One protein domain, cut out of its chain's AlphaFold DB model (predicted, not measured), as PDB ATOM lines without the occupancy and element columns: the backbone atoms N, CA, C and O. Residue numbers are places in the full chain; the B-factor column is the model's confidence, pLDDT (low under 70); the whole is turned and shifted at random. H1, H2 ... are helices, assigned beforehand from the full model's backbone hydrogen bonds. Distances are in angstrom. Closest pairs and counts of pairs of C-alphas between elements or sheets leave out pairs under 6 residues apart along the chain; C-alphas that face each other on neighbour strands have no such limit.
ATOM      1  N   ILE A   2     200.224 123.884 179.601       84.12
ATOM      2  CA  ILE A   2     201.301 124.910 179.745       84.12
ATOM      3  C   ILE A   2     202.456 124.389 180.600       84.12
ATOM      4  O   ILE A   2     203.610 124.540 180.209       84.12
ATOM      5  N   LEU A   3     202.130 123.775 181.742       84.44
ATOM      6  CA  LEU A   3     203.128 123.243 182.661       84.44
ATOM      7  C   LEU A   3     203.951 122.116 182.025       84.44
ATOM      8  O   LEU A   3     205.167 122.189 182.063       84.44
ATOM      9  N   GLU A   4     203.304 121.159 181.348       85.94
ATOM     10  CA  GLU A   4     203.989 120.137 180.532       85.94
ATOM     11  C   GLU A   4     205.080 120.737 179.647       85.94
ATOM     12  O   GLU A   4     206.233 120.352 179.751       85.94
ATOM     13  N   ARG A   5     204.739 121.739 178.829       89.19
ATOM     14  CA  ARG A   5     205.705 122.391 177.940       89.19
ATOM     15  C   ARG A   5     206.879 122.999 178.712       89.19
ATOM     16  O   ARG A   5     207.997 122.918 178.231       89.19
ATOM     17  N   LEU A   6     206.622 123.639 179.855       90.62
ATOM     18  CA  LEU A   6     207.677 124.234 180.682       90.62
ATOM     19  C   LEU A   6     208.594 123.162 181.283       90.62
ATOM     20  O   LEU A   6     209.798 123.368 181.319       90.62
ATOM     21  N   LEU A   7     208.039 122.026 181.702       89.19
ATOM     22  CA  LEU A   7     208.798 120.907 182.265       89.19
ATOM     23  C   LEU A   7     209.528 120.065 181.211       89.19
ATOM     24  O   LEU A   7     210.477 119.368 181.539       89.19
ATOM     25  N   MET A   8     209.099 120.134 179.951       88.44
ATOM     26  CA  MET A   8     209.807 119.530 178.819       88.44
ATOM     27  C   MET A   8     210.998 120.371 178.342       88.44
ATOM     28  O   MET A   8     211.757 119.916 177.488       88.44
ATOM     29  N   GLU A   9     211.166 121.601 178.838       90.19
ATOM     30  CA  GLU A   9     212.386 122.365 178.578       90.19
ATOM     31  C   GLU A   9     213.552 121.731 179.339       90.19
ATOM     32  O   GLU A   9     213.471 121.471 180.539       90.19
ATOM     33  N   ASN A  10     214.665 121.517 178.646       90.06
ATOM     34  CA  ASN A  10     215.883 121.029 179.270       90.06
ATOM     35  C   ASN A  10     216.597 122.192 179.972       90.06
ATOM     36  O   ASN A  10     217.250 123.009 179.325       90.06
ATOM     37  N   LEU A  11     216.446 122.287 181.295       90.00
ATOM     38  CA  LEU A  11     217.012 123.392 182.077       90.00
ATOM     39  C   LEU A  11     218.550 123.405 182.047       90.00
ATOM     40  O   LEU A  11     219.134 124.470 181.891       90.00
ATOM     41  N   ASN A  12     219.196 122.238 182.056       90.94
ATOM     42  CA  ASN A  12     220.660 122.140 181.963       90.94
ATOM     43  C   ASN A  12     221.182 122.631 180.599       90.94
ATOM     44  O   ASN A  12     222.251 123.234 180.490       90.94
ATOM     45  N   GLU A  13     220.424 122.367 179.532       94.56
ATOM     46  CA  GLU A  13     220.744 122.890 178.202       94.56
ATOM     47  C   GLU A  13     220.592 124.411 178.162       94.56
ATOM     48  O   GLU A  13     221.430 125.093 177.580       94.56
ATOM     49  N   TRP A  14     219.568 124.960 178.822       95.56
ATOM     50  CA  TRP A  14     219.402 126.406 178.941       95.56
ATOM     51  C   TRP A  14     220.559 127.082 179.673       95.56
ATOM     52  O   TRP A  14     221.043 128.096 179.175       95.56
ATOM     53  N   GLU A  15     221.027 126.520 180.789       94.31
ATOM     54  CA  GLU A  15     222.210 127.023 181.499       94.31
ATOM     55  C   GLU A  15     223.419 127.063 180.558       94.31
ATOM     56  O   GLU A  15     224.036 128.109 180.366       94.31
ATOM     57  N   THR A  16     223.663 125.961 179.842       96.81
ATOM     58  CA  THR A  16     224.756 125.865 178.864       96.81
ATOM     59  C   THR A  16     224.622 126.905 177.745       96.81
ATOM     60  O   THR A  16     225.604 127.531 177.344       96.81
ATOM     61  N   ILE A  17     223.414 127.103 177.209       96.94
ATOM     62  CA  ILE A  17     223.148 128.102 176.166       96.94
ATOM     63  C   ILE A  17     223.439 129.504 176.698       96.94
ATOM     64  O   ILE A  17     224.160 130.266 176.056       96.94
ATOM     65  N   VAL A  18     222.888 129.855 177.858       96.44
ATOM     66  CA  VAL A  18     223.016 131.193 178.442       96.44
ATOM     67  C   VAL A  18     224.472 131.503 178.793       96.44
ATOM     68  O   VAL A  18     224.940 132.604 178.491       96.44
ATOM     69  N   ASP A  19     225.210 130.535 179.330       96.94
ATOM     70  CA  ASP A  19     226.636 130.675 179.631       96.94
ATOM     71  C   ASP A  19     227.467 130.870 178.361       96.94
ATOM     72  O   ASP A  19     228.285 131.790 178.284       96.94
ATOM     73  N   ASN A  20     227.212 130.074 177.320       97.69
ATOM     74  CA  ASN A  20     227.904 130.207 176.038       97.69
ATOM     75  C   ASN A  20     227.648 131.571 175.386       97.69
ATOM     76  O   ASN A  20     228.580 132.209 174.889       97.69
ATOM     77  N   LEU A  21     226.396 132.039 175.386       97.81
ATOM     78  CA  LEU A  21     226.054 133.363 174.867       97.81
ATOM     79  C   LEU A  21     226.707 134.462 175.722       97.81
ATOM     80  O   LEU A  21     227.248 135.420 175.177       97.81
ATOM     81  N   SER A  22     226.738 134.317 177.046       96.88
ATOM     82  CA  SER A  22     227.409 135.272 177.937       96.88
ATOM     83  C   SER A  22     228.913 135.352 177.662       96.88
ATOM     84  O   SER A  22     229.459 136.449 177.534       96.88
ATOM     85  N   CYS A  23     229.574 134.203 177.498       97.00
ATOM     86  CA  CYS A  23     230.995 134.125 177.167       97.00
ATOM     87  C   CYS A  23     231.291 134.808 175.825       97.00
ATOM     88  O   CYS A  23     232.084 135.749 175.765       97.00
ATOM     89  N   TYR A  56     216.726 133.228 171.311       97.75
ATOM     90  CA  TYR A  56     216.679 132.656 172.657       97.75
ATOM     91  C   TYR A  56     215.960 133.566 173.650       97.75
ATOM     92  O   TYR A  56     215.163 133.080 174.451       97.75
ATOM     93  N   PHE A  57     216.148 134.882 173.557       97.81
ATOM     94  CA  PHE A  57     215.442 135.851 174.390       97.81
ATOM     95  C   PHE A  57     213.925 135.774 174.199       97.81
ATOM     96  O   PHE A  57     213.179 135.741 175.179       97.81
ATOM     97  N   ALA A  58     213.442 135.677 172.958       97.06
ATOM     98  CA  ALA A  58     212.016 135.521 172.687       97.06
ATOM     99  C   ALA A  58     211.457 134.227 173.306       97.06
ATOM    100  O   ALA A  58     210.361 134.231 173.882       97.06
ATOM    101  N   LYS A  59     212.218 133.127 173.236       96.00
ATOM    102  CA  LYS A  59     211.847 131.847 173.854       96.00
ATOM    103  C   LYS A  59     211.840 131.943 175.390       96.00
ATOM    104  O   LYS A  59     210.849 131.549 176.008       96.00
ATOM    105  N   ALA A  60     212.865 132.546 175.995       96.75
ATOM    106  CA  ALA A  60     212.954 132.769 177.440       96.75
ATOM    107  C   ALA A  60     211.812 133.663 177.949       96.75
ATOM    108  O   ALA A  60     211.119 133.303 178.900       96.75
ATOM    109  N   ARG A  61     211.521 134.770 177.250       96.81
ATOM    110  CA  ARG A  61     210.384 135.655 177.545       96.81
ATOM    111  C   ARG A  61     209.059 134.905 177.528       96.81
ATOM    112  O   ARG A  61     208.255 135.055 178.443       96.81
ATOM    113  N   ARG A  62     208.833 134.062 176.518       96.06
ATOM    114  CA  ARG A  62     207.623 133.233 176.436       96.06
ATOM    115  C   ARG A  62     207.509 132.267 177.619       96.06
ATOM    116  O   ARG A  62     206.393 131.998 178.065       96.06
ATOM    117  N   ASN A  63     208.621 131.720 178.102       95.75
ATOM    118  CA  ASN A  63     208.629 130.799 179.239       95.75
ATOM    119  C   ASN A  63     208.369 131.534 180.557       95.75
ATOM    120  O   ASN A  63     207.446 131.144 181.271       95.75
ATOM    121  N   LYS A  64     209.042 132.667 180.783       96.38
ATOM    122  CA  LYS A  64     208.774 133.605 181.881       96.38
ATOM    123  C   LYS A  64     207.305 134.037 181.940       96.38
ATOM    124  O   LYS A  64     206.628 133.858 182.948       96.38
ATOM    125  N   ASP A  65     206.756 134.531 180.833       96.00
ATOM    126  CA  ASP A  65     205.364 134.992 180.797       96.00
ATOM    127  C   ASP A  65     204.367 133.846 181.059       96.00
ATOM    128  O   ASP A  65     203.296 134.058 181.639       96.00
ATOM    129  N   ALA A  66     204.704 132.622 180.639       95.25
ATOM    130  CA  ALA A  66     203.873 131.448 180.862       95.25
ATOM    131  C   ALA A  66     203.873 130.991 182.327       95.25
ATOM    132  O   ALA A  66     202.789 130.717 182.848       95.25
ATOM    133  N   ILE A  67     205.035 130.939 182.990       95.12
ATOM    134  CA  ILE A  67     205.118 130.543 184.403       95.12
ATOM    135  C   ILE A  67     204.474 131.597 185.310       95.12
ATOM    136  O   ILE A  67     203.605 131.254 186.112       95.12
ATOM    137  N   THR A  68     204.730 132.889 185.076       93.94
ATOM    138  CA  THR A  68     204.075 133.970 185.828       93.94
ATOM    139  C   THR A  68     202.551 133.938 185.652       93.94
ATOM    140  O   THR A  68     201.799 134.204 186.594       93.94
ATOM    141  N   ARG A  69     202.044 133.603 184.455       93.25
ATOM    142  CA  ARG A  69     200.597 133.437 184.230       93.25
ATOM    143  C   ARG A  69     200.041 132.226 184.974       93.25
ATOM    144  O   ARG A  69     198.954 132.330 185.540       93.25
ATOM    145  N   LEU A  70     200.761 131.105 184.972       91.94
ATOM    146  CA  LEU A  70     200.364 129.898 185.692       91.94
ATOM    147  C   LEU A  70     200.246 130.182 187.193       91.94
ATOM    148  O   LEU A  70     199.172 129.978 187.752       91.94
ATOM    149  N   ILE A  71     201.282 130.759 187.805       91.38
ATOM    150  CA  ILE A  71     201.289 131.131 189.227       91.38
ATOM    151  C   ILE A  71     200.127 132.076 189.543       91.38
ATOM    152  O   ILE A  71     199.357 131.830 190.469       91.38
ATOM    153  N   LYS A  72     199.923 133.125 188.734       89.94
ATOM    154  CA  LYS A  72     198.802 134.061 188.928       89.94
ATOM    155  C   LYS A  72     197.443 133.368 188.909       89.94
ATOM    156  O   LYS A  72     196.583 133.729 189.711       89.94
ATOM    157  N   ASN A  73     197.238 132.400 188.018       87.62
ATOM    158  CA  ASN A  73     195.989 131.643 187.958       87.62
ATOM    159  C   ASN A  73     195.806 130.785 189.218       87.62
ATOM    160  O   ASN A  73     194.768 130.891 189.867       87.62
ATOM    161  N   VAL A  74     196.843 130.043 189.624       86.19
ATOM    162  CA  VAL A  74     196.831 129.206 190.840       86.19
ATOM    163  C   VAL A  74     196.509 130.033 192.087       86.19
ATOM    164  O   VAL A  74     195.670 129.644 192.900       86.19
ATOM    165  N   LEU A  75     197.123 131.208 192.226       84.94
ATOM    166  CA  LEU A  75     196.868 132.094 193.359       84.94
ATOM    167  C   LEU A  75     195.454 132.697 193.304       84.94
ATOM    168  O   LEU A  75     194.754 132.723 194.314       84.94
ATOM    169  N   ARG A  76     194.999 133.154 192.131       81.00
ATOM    170  CA  ARG A  76     193.689 133.809 191.972       81.00
ATOM    171  C   ARG A  76     192.519 132.868 192.246       81.00
ATOM    172  O   ARG A  76     191.536 133.313 192.845       81.00
ATOM    173  N   ASP A  77     192.612 131.614 191.820       68.31
ATOM    174  CA  ASP A  77     191.552 130.620 192.025       68.31
ATOM    175  C   ASP A  77     191.335 130.334 193.517       68.31
ATOM    176  O   ASP A  77     190.200 130.154 193.960       68.31
ATOM    177  N   ASN A  78     192.394 130.441 194.321       63.97
ATOM    178  CA  ASN A  78     192.318 130.273 195.766       63.97
ATOM    179  C   ASN A  78     191.823 131.525 196.517       63.97
ATOM    180  O   ASN A  78     191.438 131.413 197.673       63.97
ATOM    181  N   TYR A  79     191.756 132.716 195.907       60.59
ATOM    182  CA  TYR A  79     191.471 133.982 196.616       60.59
ATOM    183  C   TYR A  79     189.988 134.417 196.691       60.59
ATOM    184  O   TYR A  79     189.709 135.518 197.161       60.59
ATOM    185  N   ARG A  80     188.997 133.609 196.277       60.84
ATOM    186  CA  ARG A  80     187.567 134.029 196.240       60.84
ATOM    187  C   ARG A  80     186.751 133.595 197.471       60.84
ATOM    188  O   ARG A  80     186.630 132.401 197.716       60.84
ATOM    189  N   GLY A  81     186.169 134.523 198.266       60.44
ATOM    190  CA  GLY A  81     185.225 134.265 199.408       60.44
ATOM    191  C   GLY A  81     185.578 134.973 200.749       60.44
ATOM    192  O   GLY A  81     186.197 136.024 200.698       60.44
ATOM    193  N   GLN A  82     185.235 134.435 201.932       59.25
ATOM    194  CA  GLN A  82     185.245 135.195 203.211       59.25
ATOM    195  C   GLN A  82     186.512 135.117 204.107       59.25
ATOM    196  O   GLN A  82     186.508 135.721 205.175       59.25
ATOM    197  N   ASN A  83     187.608 134.440 203.725       73.50
ATOM    198  CA  ASN A  83     188.805 134.333 204.589       73.50
ATOM    199  C   ASN A  83     190.136 134.480 203.821       73.50
ATOM    200  O   ASN A  83     190.750 133.504 203.388       73.50
ATOM    201  N   ASP A  84     190.564 135.724 203.598       69.81
ATOM    202  CA  ASP A  84     191.655 136.060 202.671       69.81
ATOM    203  C   ASP A  84     193.041 135.560 203.094       69.81
ATOM    204  O   ASP A  84     193.788 135.075 202.247       69.81
ATOM    205  N   LEU A  85     193.397 135.635 204.380       76.88
ATOM    206  CA  LEU A  85     194.740 135.262 204.851       76.88
ATOM    207  C   LEU A  85     194.995 133.754 204.757       76.88
ATOM    208  O   LEU A  85     196.008 133.335 204.196       76.88
ATOM    209  N   ALA A  86     194.056 132.937 205.240       73.25
ATOM    210  CA  ALA A  86     194.168 131.477 205.185       73.25
ATOM    211  C   ALA A  86     194.267 130.960 203.739       73.25
ATOM    212  O   ALA A  86     194.953 129.983 203.457       73.25
ATOM    213  N   ARG A  87     193.627 131.657 202.800       71.31
ATOM    214  CA  ARG A  87     193.637 131.298 201.380       71.31
ATOM    215  C   ARG A  87     194.856 131.773 200.620       71.31
ATOM    216  O   ARG A  87     195.307 131.074 199.722       71.31
ATOM    217  N   ARG A  88     195.414 132.920 201.007       77.44
ATOM    218  CA  ARG A  88     196.766 133.329 200.601       77.44
ATOM    219  C   ARG A  88     197.783 132.265 200.967       77.44
ATOM    220  O   ARG A  88     198.509 131.811 200.092       77.44
ATOM    221  N   ALA A  89     197.742 131.788 202.207       80.50
ATOM    222  CA  ALA A  89     198.606 130.701 202.645       80.50
ATOM    223  C   ALA A  89     198.360 129.398 201.857       80.50
ATOM    224  O   ALA A  89     199.315 128.809 201.361       80.50
ATOM    225  N   ALA A  90     197.103 128.983 201.668       81.81
ATOM    226  CA  ALA A  90     196.779 127.763 200.918       81.81
ATOM    227  C   ALA A  90     197.170 127.839 199.429       81.81
ATOM    228  O   ALA A  90     197.688 126.871 198.879       81.81
ATOM    229  N   GLY A  91     196.975 128.991 198.780       84.50
ATOM    230  CA  GLY A  91     197.389 129.211 197.394       84.50
ATOM    231  C   GLY A  91     198.906 129.137 197.219       84.50
ATOM    232  O   GLY A  91     199.378 128.527 196.265       84.50
ATOM    233  N   ILE A  92     199.666 129.701 198.164       86.94
ATOM    234  CA  ILE A  92     201.132 129.596 198.187       86.94
ATOM    235  C   ILE A  92     201.558 128.138 198.394       86.94
ATOM    236  O   ILE A  92     202.359 127.635 197.618       86.94
ATOM    237  N   GLN A  93     200.977 127.434 199.371       87.94
ATOM    238  CA  GLN A  93     201.285 126.019 199.623       87.94
ATOM    239  C   GLN A  93     200.997 125.134 198.405       87.94
ATOM    240  O   GLN A  93     201.772 124.227 198.107       87.94
ATOM    241  N   LEU A  94     199.906 125.406 197.681       88.69
ATOM    242  CA  LEU A  94     199.580 124.702 196.443       88.69
ATOM    243  C   LEU A  94     200.580 125.015 195.325       88.69
ATOM    244  O   LEU A  94     200.948 124.114 194.582       88.69
ATOM    245  N   ALA A  95     201.025 126.266 195.191       89.62
ATOM    246  CA  ALA A  95     202.029 126.638 194.195       89.62
ATOM    247  C   ALA A  95     203.409 126.014 194.484       89.62
ATOM    248  O   ALA A  95     204.106 125.650 193.545       89.62
ATOM    249  N   GLN A  96     203.761 125.832 195.761       91.44
ATOM    250  CA  GLN A  96     204.995 125.158 196.193       91.44
ATOM    251  C   GLN A  96     204.957 123.633 196.020       91.44
ATOM    252  O   GLN A  96     205.986 122.966 196.019       91.44
ATOM    253  N   ARG A  97     203.756 123.056 195.934       90.38
ATOM    254  CA  ARG A  97     203.531 121.619 195.739       90.38
ATOM    255  C   ARG A  97     202.558 121.409 194.595       90.38
ATOM    256  O   ARG A  97     201.527 120.759 194.758       90.38
ATOM    257  N   TYR A  98     202.848 122.013 193.451       90.38
ATOM    258  CA  TYR A  98     201.943 121.934 192.320       90.38
ATOM    259  C   TYR A  98     202.083 120.564 191.648       90.38
ATOM    260  O   TYR A  98     203.211 120.149 191.369       90.38
ATOM    261  N   PRO A  99     200.980 119.836 191.401       88.12
ATOM    262  CA  PRO A  99     201.048 118.480 190.874       88.12
ATOM    263  C   PRO A  99     201.573 118.471 189.437       88.12
ATOM    264  O   PRO A  99     201.152 119.273 188.594       88.12
ATOM    265  N   VAL A 100     202.479 117.538 189.153       86.56
ATOM    266  CA  VAL A 100     203.027 117.346 187.810       86.56
ATOM    267  C   VAL A 100     202.042 116.548 186.942       86.56
ATOM    268  O   VAL A 100     201.461 115.570 187.414       86.56
ATOM    269  N   PRO A 101     201.825 116.929 185.668       82.31
ATOM    270  CA  PRO A 101     201.013 116.136 184.748       82.31
ATOM    271  C   PRO A 101     201.664 114.785 184.421       82.31
ATOM    272  O   PRO A 101     202.851 114.730 184.112       82.31
ATOM    273  N   GLU A 102     200.868 113.712 184.382       74.56
ATOM    274  CA  GLU A 102     201.335 112.324 184.173       74.56
ATOM    275  C   GLU A 102     202.095 112.092 182.854       74.56
ATOM    276  O   GLU A 102     202.839 111.126 182.722       74.56
ATOM    277  N   ALA A 103     201.917 112.970 181.865       74.62
ATOM    278  CA  ALA A 103     202.516 112.833 180.539       74.62
ATOM    279  C   ALA A 103     203.981 113.313 180.446       74.62
ATOM    280  O   ALA A 103     204.566 113.253 179.363       74.62
ATOM    281  N   VAL A 104     204.574 113.826 181.531       75.38
ATOM    282  CA  VAL A 104     205.914 114.432 181.512       75.38
ATOM    283  C   VAL A 104     206.944 113.490 182.137       75.38
ATOM    284  O   VAL A 104     207.048 113.395 183.352       75.38
ATOM    285  N   LEU A 105     207.768 112.842 181.313       70.25
ATOM    286  CA  LEU A 105     208.960 112.132 181.797       70.25
ATOM    287  C   LEU A 105     210.052 113.149 182.199       70.25
ATOM    288  O   LEU A 105     210.185 114.164 181.514       70.25
ATOM    289  N   PRO A 106     210.857 112.906 183.252       73.25
ATOM    290  CA  PRO A 106     210.956 111.683 184.057       73.25
ATOM    291  C   PRO A 106     210.019 111.638 185.278       73.25
ATOM    292  O   PRO A 106     210.188 110.762 186.124       73.25
ATOM    293  N   PHE A 107     209.074 112.572 185.401       77.62
ATOM    294  CA  PHE A 107     208.231 112.680 186.588       77.62
ATOM    295  C   PHE A 107     207.253 111.506 186.708       77.62
ATOM    296  O   PHE A 107     206.713 111.003 185.718       77.62
ATOM    297  N   GLN A 108     207.038 111.059 187.941       76.19
ATOM    298  CA  GLN A 108     206.105 109.999 188.295       76.19
ATOM    299  C   GLN A 108     204.748 110.564 188.723       76.19
ATOM    300  O   GLN A 108     204.591 111.737 189.069       76.19
ATOM    301  N   GLN A 109     203.737 109.696 188.722       65.44
ATOM    302  CA  GLN A 109     202.422 110.020 189.264       65.44
ATOM    303  C   GLN A 109     202.569 110.373 190.756       65.44
ATOM    304  O   GLN A 109     203.090 109.569 191.529       65.44
ATOM    305  N   ASN A 110     202.080 111.555 191.150       72.50
ATOM    306  CA  ASN A 110     202.241 112.203 192.468       72.50
ATOM    307  C   ASN A 110     203.536 112.999 192.696       72.50
ATOM    308  O   ASN A 110     203.764 113.452 193.822       72.50
ATOM    309  N   ASP A 111     204.350 113.231 191.669       84.19
ATOM    310  CA  ASP A 111     205.408 114.228 191.782       84.19
ATOM    311  C   ASP A 111     204.817 115.637 191.881       84.19
ATOM    312  O   ASP A 111     203.768 115.962 191.310       84.19
ATOM    313  N   HIS A 112     205.516 116.481 192.631       87.69
ATOM    314  CA  HIS A 112     205.165 117.877 192.821       87.69
ATOM    315  C   HIS A 112     206.375 118.744 192.511       87.69
ATOM    316  O   HIS A 112     207.515 118.341 192.736       87.69
ATOM    317  N   ILE A 113     206.103 119.949 192.036       89.69
ATOM    318  CA  ILE A 113     207.118 120.963 191.774       89.69
ATOM    319  C   ILE A 113     206.782 122.241 192.527       89.69
ATOM    320  O   ILE A 113     205.608 122.561 192.744       89.69
ATOM    321  N   ASP A 114     207.824 122.991 192.863       93.19
ATOM    322  CA  ASP A 114     207.670 124.369 193.292       93.19
ATOM    323  C   ASP A 114     207.628 125.272 192.052       93.19
ATOM    324  O   ASP A 114     208.583 125.360 191.274       93.19
ATOM    325  N   LEU A 115     206.484 125.920 191.827       93.88
ATOM    326  CA  LEU A 115     206.329 126.847 190.711       93.88
ATOM    327  C   LEU A 115     207.180 128.109 190.882       93.88
ATOM    328  O   LEU A 115     207.536 128.708 189.870       93.88
ATOM    329  N   PHE A 116     207.492 128.519 192.116       94.19
ATOM    330  CA  PHE A 116     208.326 129.692 192.374       94.19
ATOM    331  C   PHE A 116     209.788 129.421 192.034       94.19
ATOM    332  O   PHE A 116     210.406 130.258 191.382       94.19
ATOM    333  N   ASP A 117     210.306 128.237 192.369       94.75
ATOM    334  CA  ASP A 117     211.658 127.831 191.962       94.75
ATOM    335  C   ASP A 117     211.762 127.775 190.433       94.75
ATOM    336  O   ASP A 117     212.706 128.286 189.829       94.75
ATOM    337  N   LEU A 118     210.738 127.220 189.776       93.69
ATOM    338  CA  LEU A 118     210.685 127.178 188.317       93.69
ATOM    339  C   LEU A 118     210.583 128.585 187.696       93.69
ATOM    340  O   LEU A 118     211.160 128.844 186.636       93.69
ATOM    341  N   GLU A 119     209.849 129.502 188.333       96.00
ATOM    342  CA  GLU A 119     209.787 130.911 187.933       96.00
ATOM    343  C   GLU A 119     211.147 131.596 188.065       96.00
ATOM    344  O   GLU A 119     211.533 132.316 187.143       96.00
ATOM    345  N   ASP A 120     211.876 131.353 189.153       96.19
ATOM    346  CA  ASP A 120     213.199 131.932 189.381       96.19
ATOM    347  C   ASP A 120     214.191 131.512 188.289       96.19
ATOM    348  O   ASP A 120     214.832 132.367 187.675       96.19
ATOM    349  N   VAL A 121     214.210 130.225 187.922       95.00
ATOM    350  CA  VAL A 121     215.047 129.711 186.822       95.00
ATOM    351  C   VAL A 121     214.726 130.407 185.492       95.00
ATOM    352  O   VAL A 121     215.617 130.929 184.815       95.00
ATOM    353  N   PHE A 122     213.448 130.472 185.098       96.31
ATOM    354  CA  PHE A 122     213.073 131.124 183.835       96.31
ATOM    355  C   PHE A 122     213.305 132.639 183.851       96.31
ATOM    356  O   PHE A 122     213.641 133.217 182.811       96.31
ATOM    357  N   ASN A 123     213.140 133.284 185.007       96.50
ATOM    358  CA  ASN A 123     213.487 134.686 185.193       96.50
ATOM    359  C   ASN A 123     214.992 134.902 185.036       96.50
ATOM    360  O   ASN A 123     215.383 135.824 184.321       96.50
ATOM    361  N   GLY A 124     215.819 134.035 185.623       95.94
ATOM    362  CA  GLY A 124     217.272 134.058 185.475       95.94
ATOM    363  C   GLY A 124     217.690 134.056 184.005       95.94
ATOM    364  O   GLY A 124     218.351 134.991 183.548       95.94
ATOM    365  N   HIS A 125     217.207 133.084 183.223       96.56
ATOM    366  CA  HIS A 125     217.484 133.024 181.782       96.56
ATOM    367  C   HIS A 125     217.034 134.296 181.047       96.56
ATOM    368  O   HIS A 125     217.771 134.834 180.220       96.56
ATOM    369  N   TYR A 126     215.830 134.797 181.347       97.94
ATOM    370  CA  TYR A 126     215.297 136.012 180.729       97.94
ATOM    371  C   TYR A 126     216.186 137.233 180.997       97.94
ATOM    372  O   TYR A 126     216.540 137.941 180.055       97.94
ATOM    373  N   TYR A 127     216.547 137.478 182.258       97.75
ATOM    374  CA  TYR A 127     217.301 138.670 182.647       97.75
ATOM    375  C   TYR A 127     218.746 138.638 182.152       97.75
ATOM    376  O   TYR A 127     219.267 139.676 181.739       97.75
ATOM    377  N   ILE A 128     219.383 137.463 182.108       97.38
ATOM    378  CA  ILE A 128     220.724 137.339 181.521       97.38
ATOM    379  C   ILE A 128     220.675 137.661 180.021       97.38
ATOM    380  O   ILE A 128     221.456 138.479 179.536       97.38
ATOM    381  N   LEU A 129     219.718 137.092 179.283       98.06
ATOM    382  CA  LEU A 129     219.573 137.359 177.847       98.06
ATOM    383  C   LEU A 129     219.208 138.822 177.559       98.06
ATOM    384  O   LEU A 129     219.715 139.400 176.598       98.06
ATOM    385  N   GLU A 130     218.381 139.444 178.402       98.06
ATOM    386  CA  GLU A 130     218.077 140.878 178.330       98.06
ATOM    387  C   GLU A 130     219.346 141.727 178.499       98.06
ATOM    388  O   GLU A 130     219.595 142.637 177.705       98.06
ATOM    389  N   SER A 131     220.188 141.388 179.479       97.62
ATOM    390  CA  SER A 131     221.472 142.056 179.714       97.62
ATOM    391  C   SER A 131     222.437 141.902 178.531       97.62
ATOM    392  O   SER A 131     223.078 142.875 178.115       97.62
ATOM    393  N   ILE A 132     222.497 140.712 177.920       97.94
ATOM    394  CA  ILE A 132     223.300 140.478 176.713       97.94
ATOM    395  C   ILE A 132     222.803 141.368 175.568       97.94
ATOM    396  O   ILE A 132     223.607 142.071 174.961       97.94
ATOM    397  N   ILE A 133     221.493 141.412 175.298       97.50
ATOM    398  CA  ILE A 133     220.917 142.271 174.246       97.50
ATOM    399  C   ILE A 133     221.277 143.742 174.472       97.50
ATOM    400  O   ILE A 133     221.706 144.423 173.537       97.50
ATOM    401  N   GLN A 134     221.143 144.233 175.705       97.00
ATOM    402  CA  GLN A 134     221.517 145.606 176.051       97.00
ATOM    403  C   GLN A 134     223.001 145.867 175.781       97.00
ATOM    404  O   GLN A 134     223.357 146.879 175.176       97.00
ATOM    405  N   THR A 135     223.867 144.928 176.155       96.50
ATOM    406  CA  THR A 135     225.306 145.035 175.898       96.50
ATOM    407  C   THR A 135     225.606 145.056 174.398       96.50
ATOM    408  O   THR A 135     226.404 145.873 173.936       96.50
ATOM    409  N   LEU A 136     224.934 144.223 173.600       96.12
ATOM    410  CA  LEU A 136     225.090 144.225 172.145       96.12
ATOM    411  C   LEU A 136     224.614 145.535 171.508       96.12
ATOM    412  O   LEU A 136     225.249 146.022 170.572       96.12
ATOM    413  N   HIS A 137     223.556 146.156 172.037       95.69
ATOM    414  CA  HIS A 137     223.149 147.498 171.617       95.69
ATOM    415  C   HIS A 137     224.226 148.547 171.906       95.69
ATOM    416  O   HIS A 137     224.522 149.361 171.031       95.69
ATOM    417  N   VAL A 138     224.860 148.502 173.082       94.94
ATOM    418  CA  VAL A 138     225.985 149.394 173.416       94.94
ATOM    419  C   VAL A 138     227.147 149.189 172.440       94.94
ATOM    420  O   VAL A 138     227.672 150.159 171.892       94.94
ATOM    421  N   LYS A 139     227.499 147.933 172.145       94.62
ATOM    422  CA  LYS A 139     228.544 147.579 171.168       94.62
ATOM    423  C   LYS A 139     228.206 148.068 169.754       94.62
ATOM    424  O   LYS A 139     229.070 148.603 169.060       94.62
ATOM    425  N   SER A 140     226.940 147.973 169.347       92.31
ATOM    426  CA  SER A 140     226.453 148.547 168.088       92.31
ATOM    427  C   SER A 140     226.551 150.076 168.066       92.31
ATOM    428  O   SER A 140     226.866 150.650 167.025       92.31
ATOM    429  N   GLY A 141     226.277 150.744 169.188       90.94
ATOM    430  CA  GLY A 141     226.426 152.193 169.320       90.94
ATOM    431  C   GLY A 141     227.879 152.632 169.142       90.94
ATOM    432  O   GLY A 141     228.161 153.496 168.315       90.94
ATOM    433  N   ALA A 142     228.810 151.966 169.831       88.12
ATOM    434  CA  ALA A 142     230.245 152.223 169.699       88.12
ATOM    435  C   ALA A 142     230.741 152.036 168.254       88.12
ATOM    436  O   ALA A 142     231.494 152.859 167.735       88.12
ATOM    437  N   LYS A 143     230.244 151.010 167.553       85.75
ATOM    438  CA  LYS A 143     230.495 150.827 166.116       85.75
ATOM    439  C   LYS A 143     230.068 152.039 165.286       85.75
ATOM    440  O   LYS A 143     230.797 152.416 164.368       85.75
ATOM    441  N   ILE A 144     228.878 152.597 165.520       83.56
ATOM    442  CA  ILE A 144     228.391 153.756 164.752       83.56
ATOM    443  C   ILE A 144     229.362 154.923 164.932       83.56
ATOM    444  O   ILE A 144     229.805 155.498 163.941       83.56
ATOM    445  N   THR A 145     229.770 155.192 166.174       85.62
ATOM    446  CA  THR A 145     230.774 156.213 166.491       85.62
ATOM    447  C   THR A 145     232.090 155.972 165.749       85.62
ATOM    448  O   THR A 145     232.593 156.888 165.100       85.62
ATOM    449  N   ASN A 146     232.610 154.742 165.761       84.00
ATOM    450  CA  ASN A 146     233.859 154.398 165.075       84.00
ATOM    451  C   ASN A 146     233.776 154.594 163.551       84.00
ATOM    452  O   ASN A 146     234.706 155.126 162.948       84.00
ATOM    453  N   ASN A 147     232.652 154.229 162.921       82.62
ATOM    454  CA  ASN A 147     232.447 154.476 161.488       82.62
ATOM    455  C   ASN A 147     232.370 155.975 161.168       82.62
ATOM    456  O   ASN A 147     232.917 156.420 160.160       82.62
ATOM    457  N   SER A 148     231.705 156.766 162.015       83.31
ATOM    458  CA  SER A 148     231.641 158.219 161.844       83.31
ATOM    459  C   SER A 148     233.022 158.871 161.934       83.31
ATOM    460  O   SER A 148     233.318 159.744 161.122       83.31
ATOM    461  N   LEU A 149     233.875 158.427 162.865       82.75
ATOM    462  CA  LEU A 149     235.252 158.918 162.986       82.75
ATOM    463  C   LEU A 149     236.074 158.621 161.728       82.75
ATOM    464  O   LEU A 149     236.693 159.535 161.192       82.75
ATOM    465  N   LEU A 150     236.002 157.399 161.191       82.81
ATOM    466  CA  LEU A 150     236.713 157.058 159.951       82.81
ATOM    467  C   LEU A 150     236.293 157.908 158.758       82.81
ATOM    468  O   LEU A 150     237.125 158.285 157.934       82.81
ATOM    469  N   ASN A 151     234.997 158.192 158.638       83.19
ATOM    470  CA  ASN A 151     234.503 159.034 157.556       83.19
ATOM    471  C   ASN A 151     235.031 160.467 157.689       83.19
ATOM    472  O   ASN A 151     235.442 161.045 156.686       83.19
TER     473      ASN A 151
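AT A GLANCE: This is residues 2 to 23 and 56 to 151 of the 159 residues of an uncharacterized protein of Oceanobacillus profundus (UniProt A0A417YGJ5). Two long helices, H3 and H5, run side by side in opposite ways over the first part of H5, whose far end, residues 134 to 151, sticks out alone as a long straight arm. H4 folds back on the last part of H3 as a helical hairpin, while H1 packs on H3 and H2 packs along H5. The 118 printed residues have five named helices, in the order H1 H2 H3 H4 H5, and no named strand; the class is all helix. The whole is only just loose, close to extended, with a radius of gyration of the C-alphas of 19.8 A; its flat outline spans 70 by 36 by 17 A, with the arm making much of the length.

HOW THE PARTS SIT: Begin with H1, residues 3 to 7, which touches residues 63 to 70 alone of H3, residues 56 to 78; the closest C-alphas, Leu 6 and Asn 63, are 6.8 A apart. Next comes H2, residues 11 to 23, which touches residues 125 to 132 alone of H5, residues 115 to 151, at a shallow tilt of 21 degrees, the same way; the closest C-alphas are those of Val 18 and His 125, 6.7 A. H2 and H3 are near each other, while H1 and H5 are apart. H3 touches residues 115 to 130 alone of H5, opposite ways at a shallow tilt of 33 degrees, only just short of steep; look at the C-alphas of Ala 60 and Tyr 126, the closest, 5.2 A apart. With residues 71 to 78 alone, H3 touches H4, residues 84 to 96, at a steep tilt of 42 degrees, opposite ways, as a helical hairpin; the closest C-alphas, Leu 75 and Gly 91, are 5.0 A apart. H4 touches H5 about perpendicular, at 75 degrees, with the C-alphas of Ala 95 and Leu 115 closest at 5.5 A. The helix packing is part aligned, part crossed. Each O i to N i+4 pair is within hydrogen-bond range in H1, H2, H4 and H5; in H3, 18 of 19 are.

IN THESE COORDINATES: Find C-alpha 3 at (203.128, 123.243, 182.661), where H1 begins its 6.1 A. H2 measures 18.3 A, and H3 33.7 A from C-alpha 56 at (216.679, 132.656, 172.657). H4 measures 18.4 A; H5 runs 54.1 A to C-alpha 151 at (234.503, 159.034, 157.556).

THE WHOLE: The C-alphas of Gln 82 and Asn 151, the two farthest apart, are 71.3 A apart. Residues 24 to 55 are not printed; C-alphas 23 and 56 stand 15.1 A apart across this cut. The link from H4 to H5, residues 97 to 114, is long; in it, residues 98 to 99 pair antiparallel with residues 112 to 113. Confidence is low, with pLDDT under 70, at residues 77 to 82, 84 and 109.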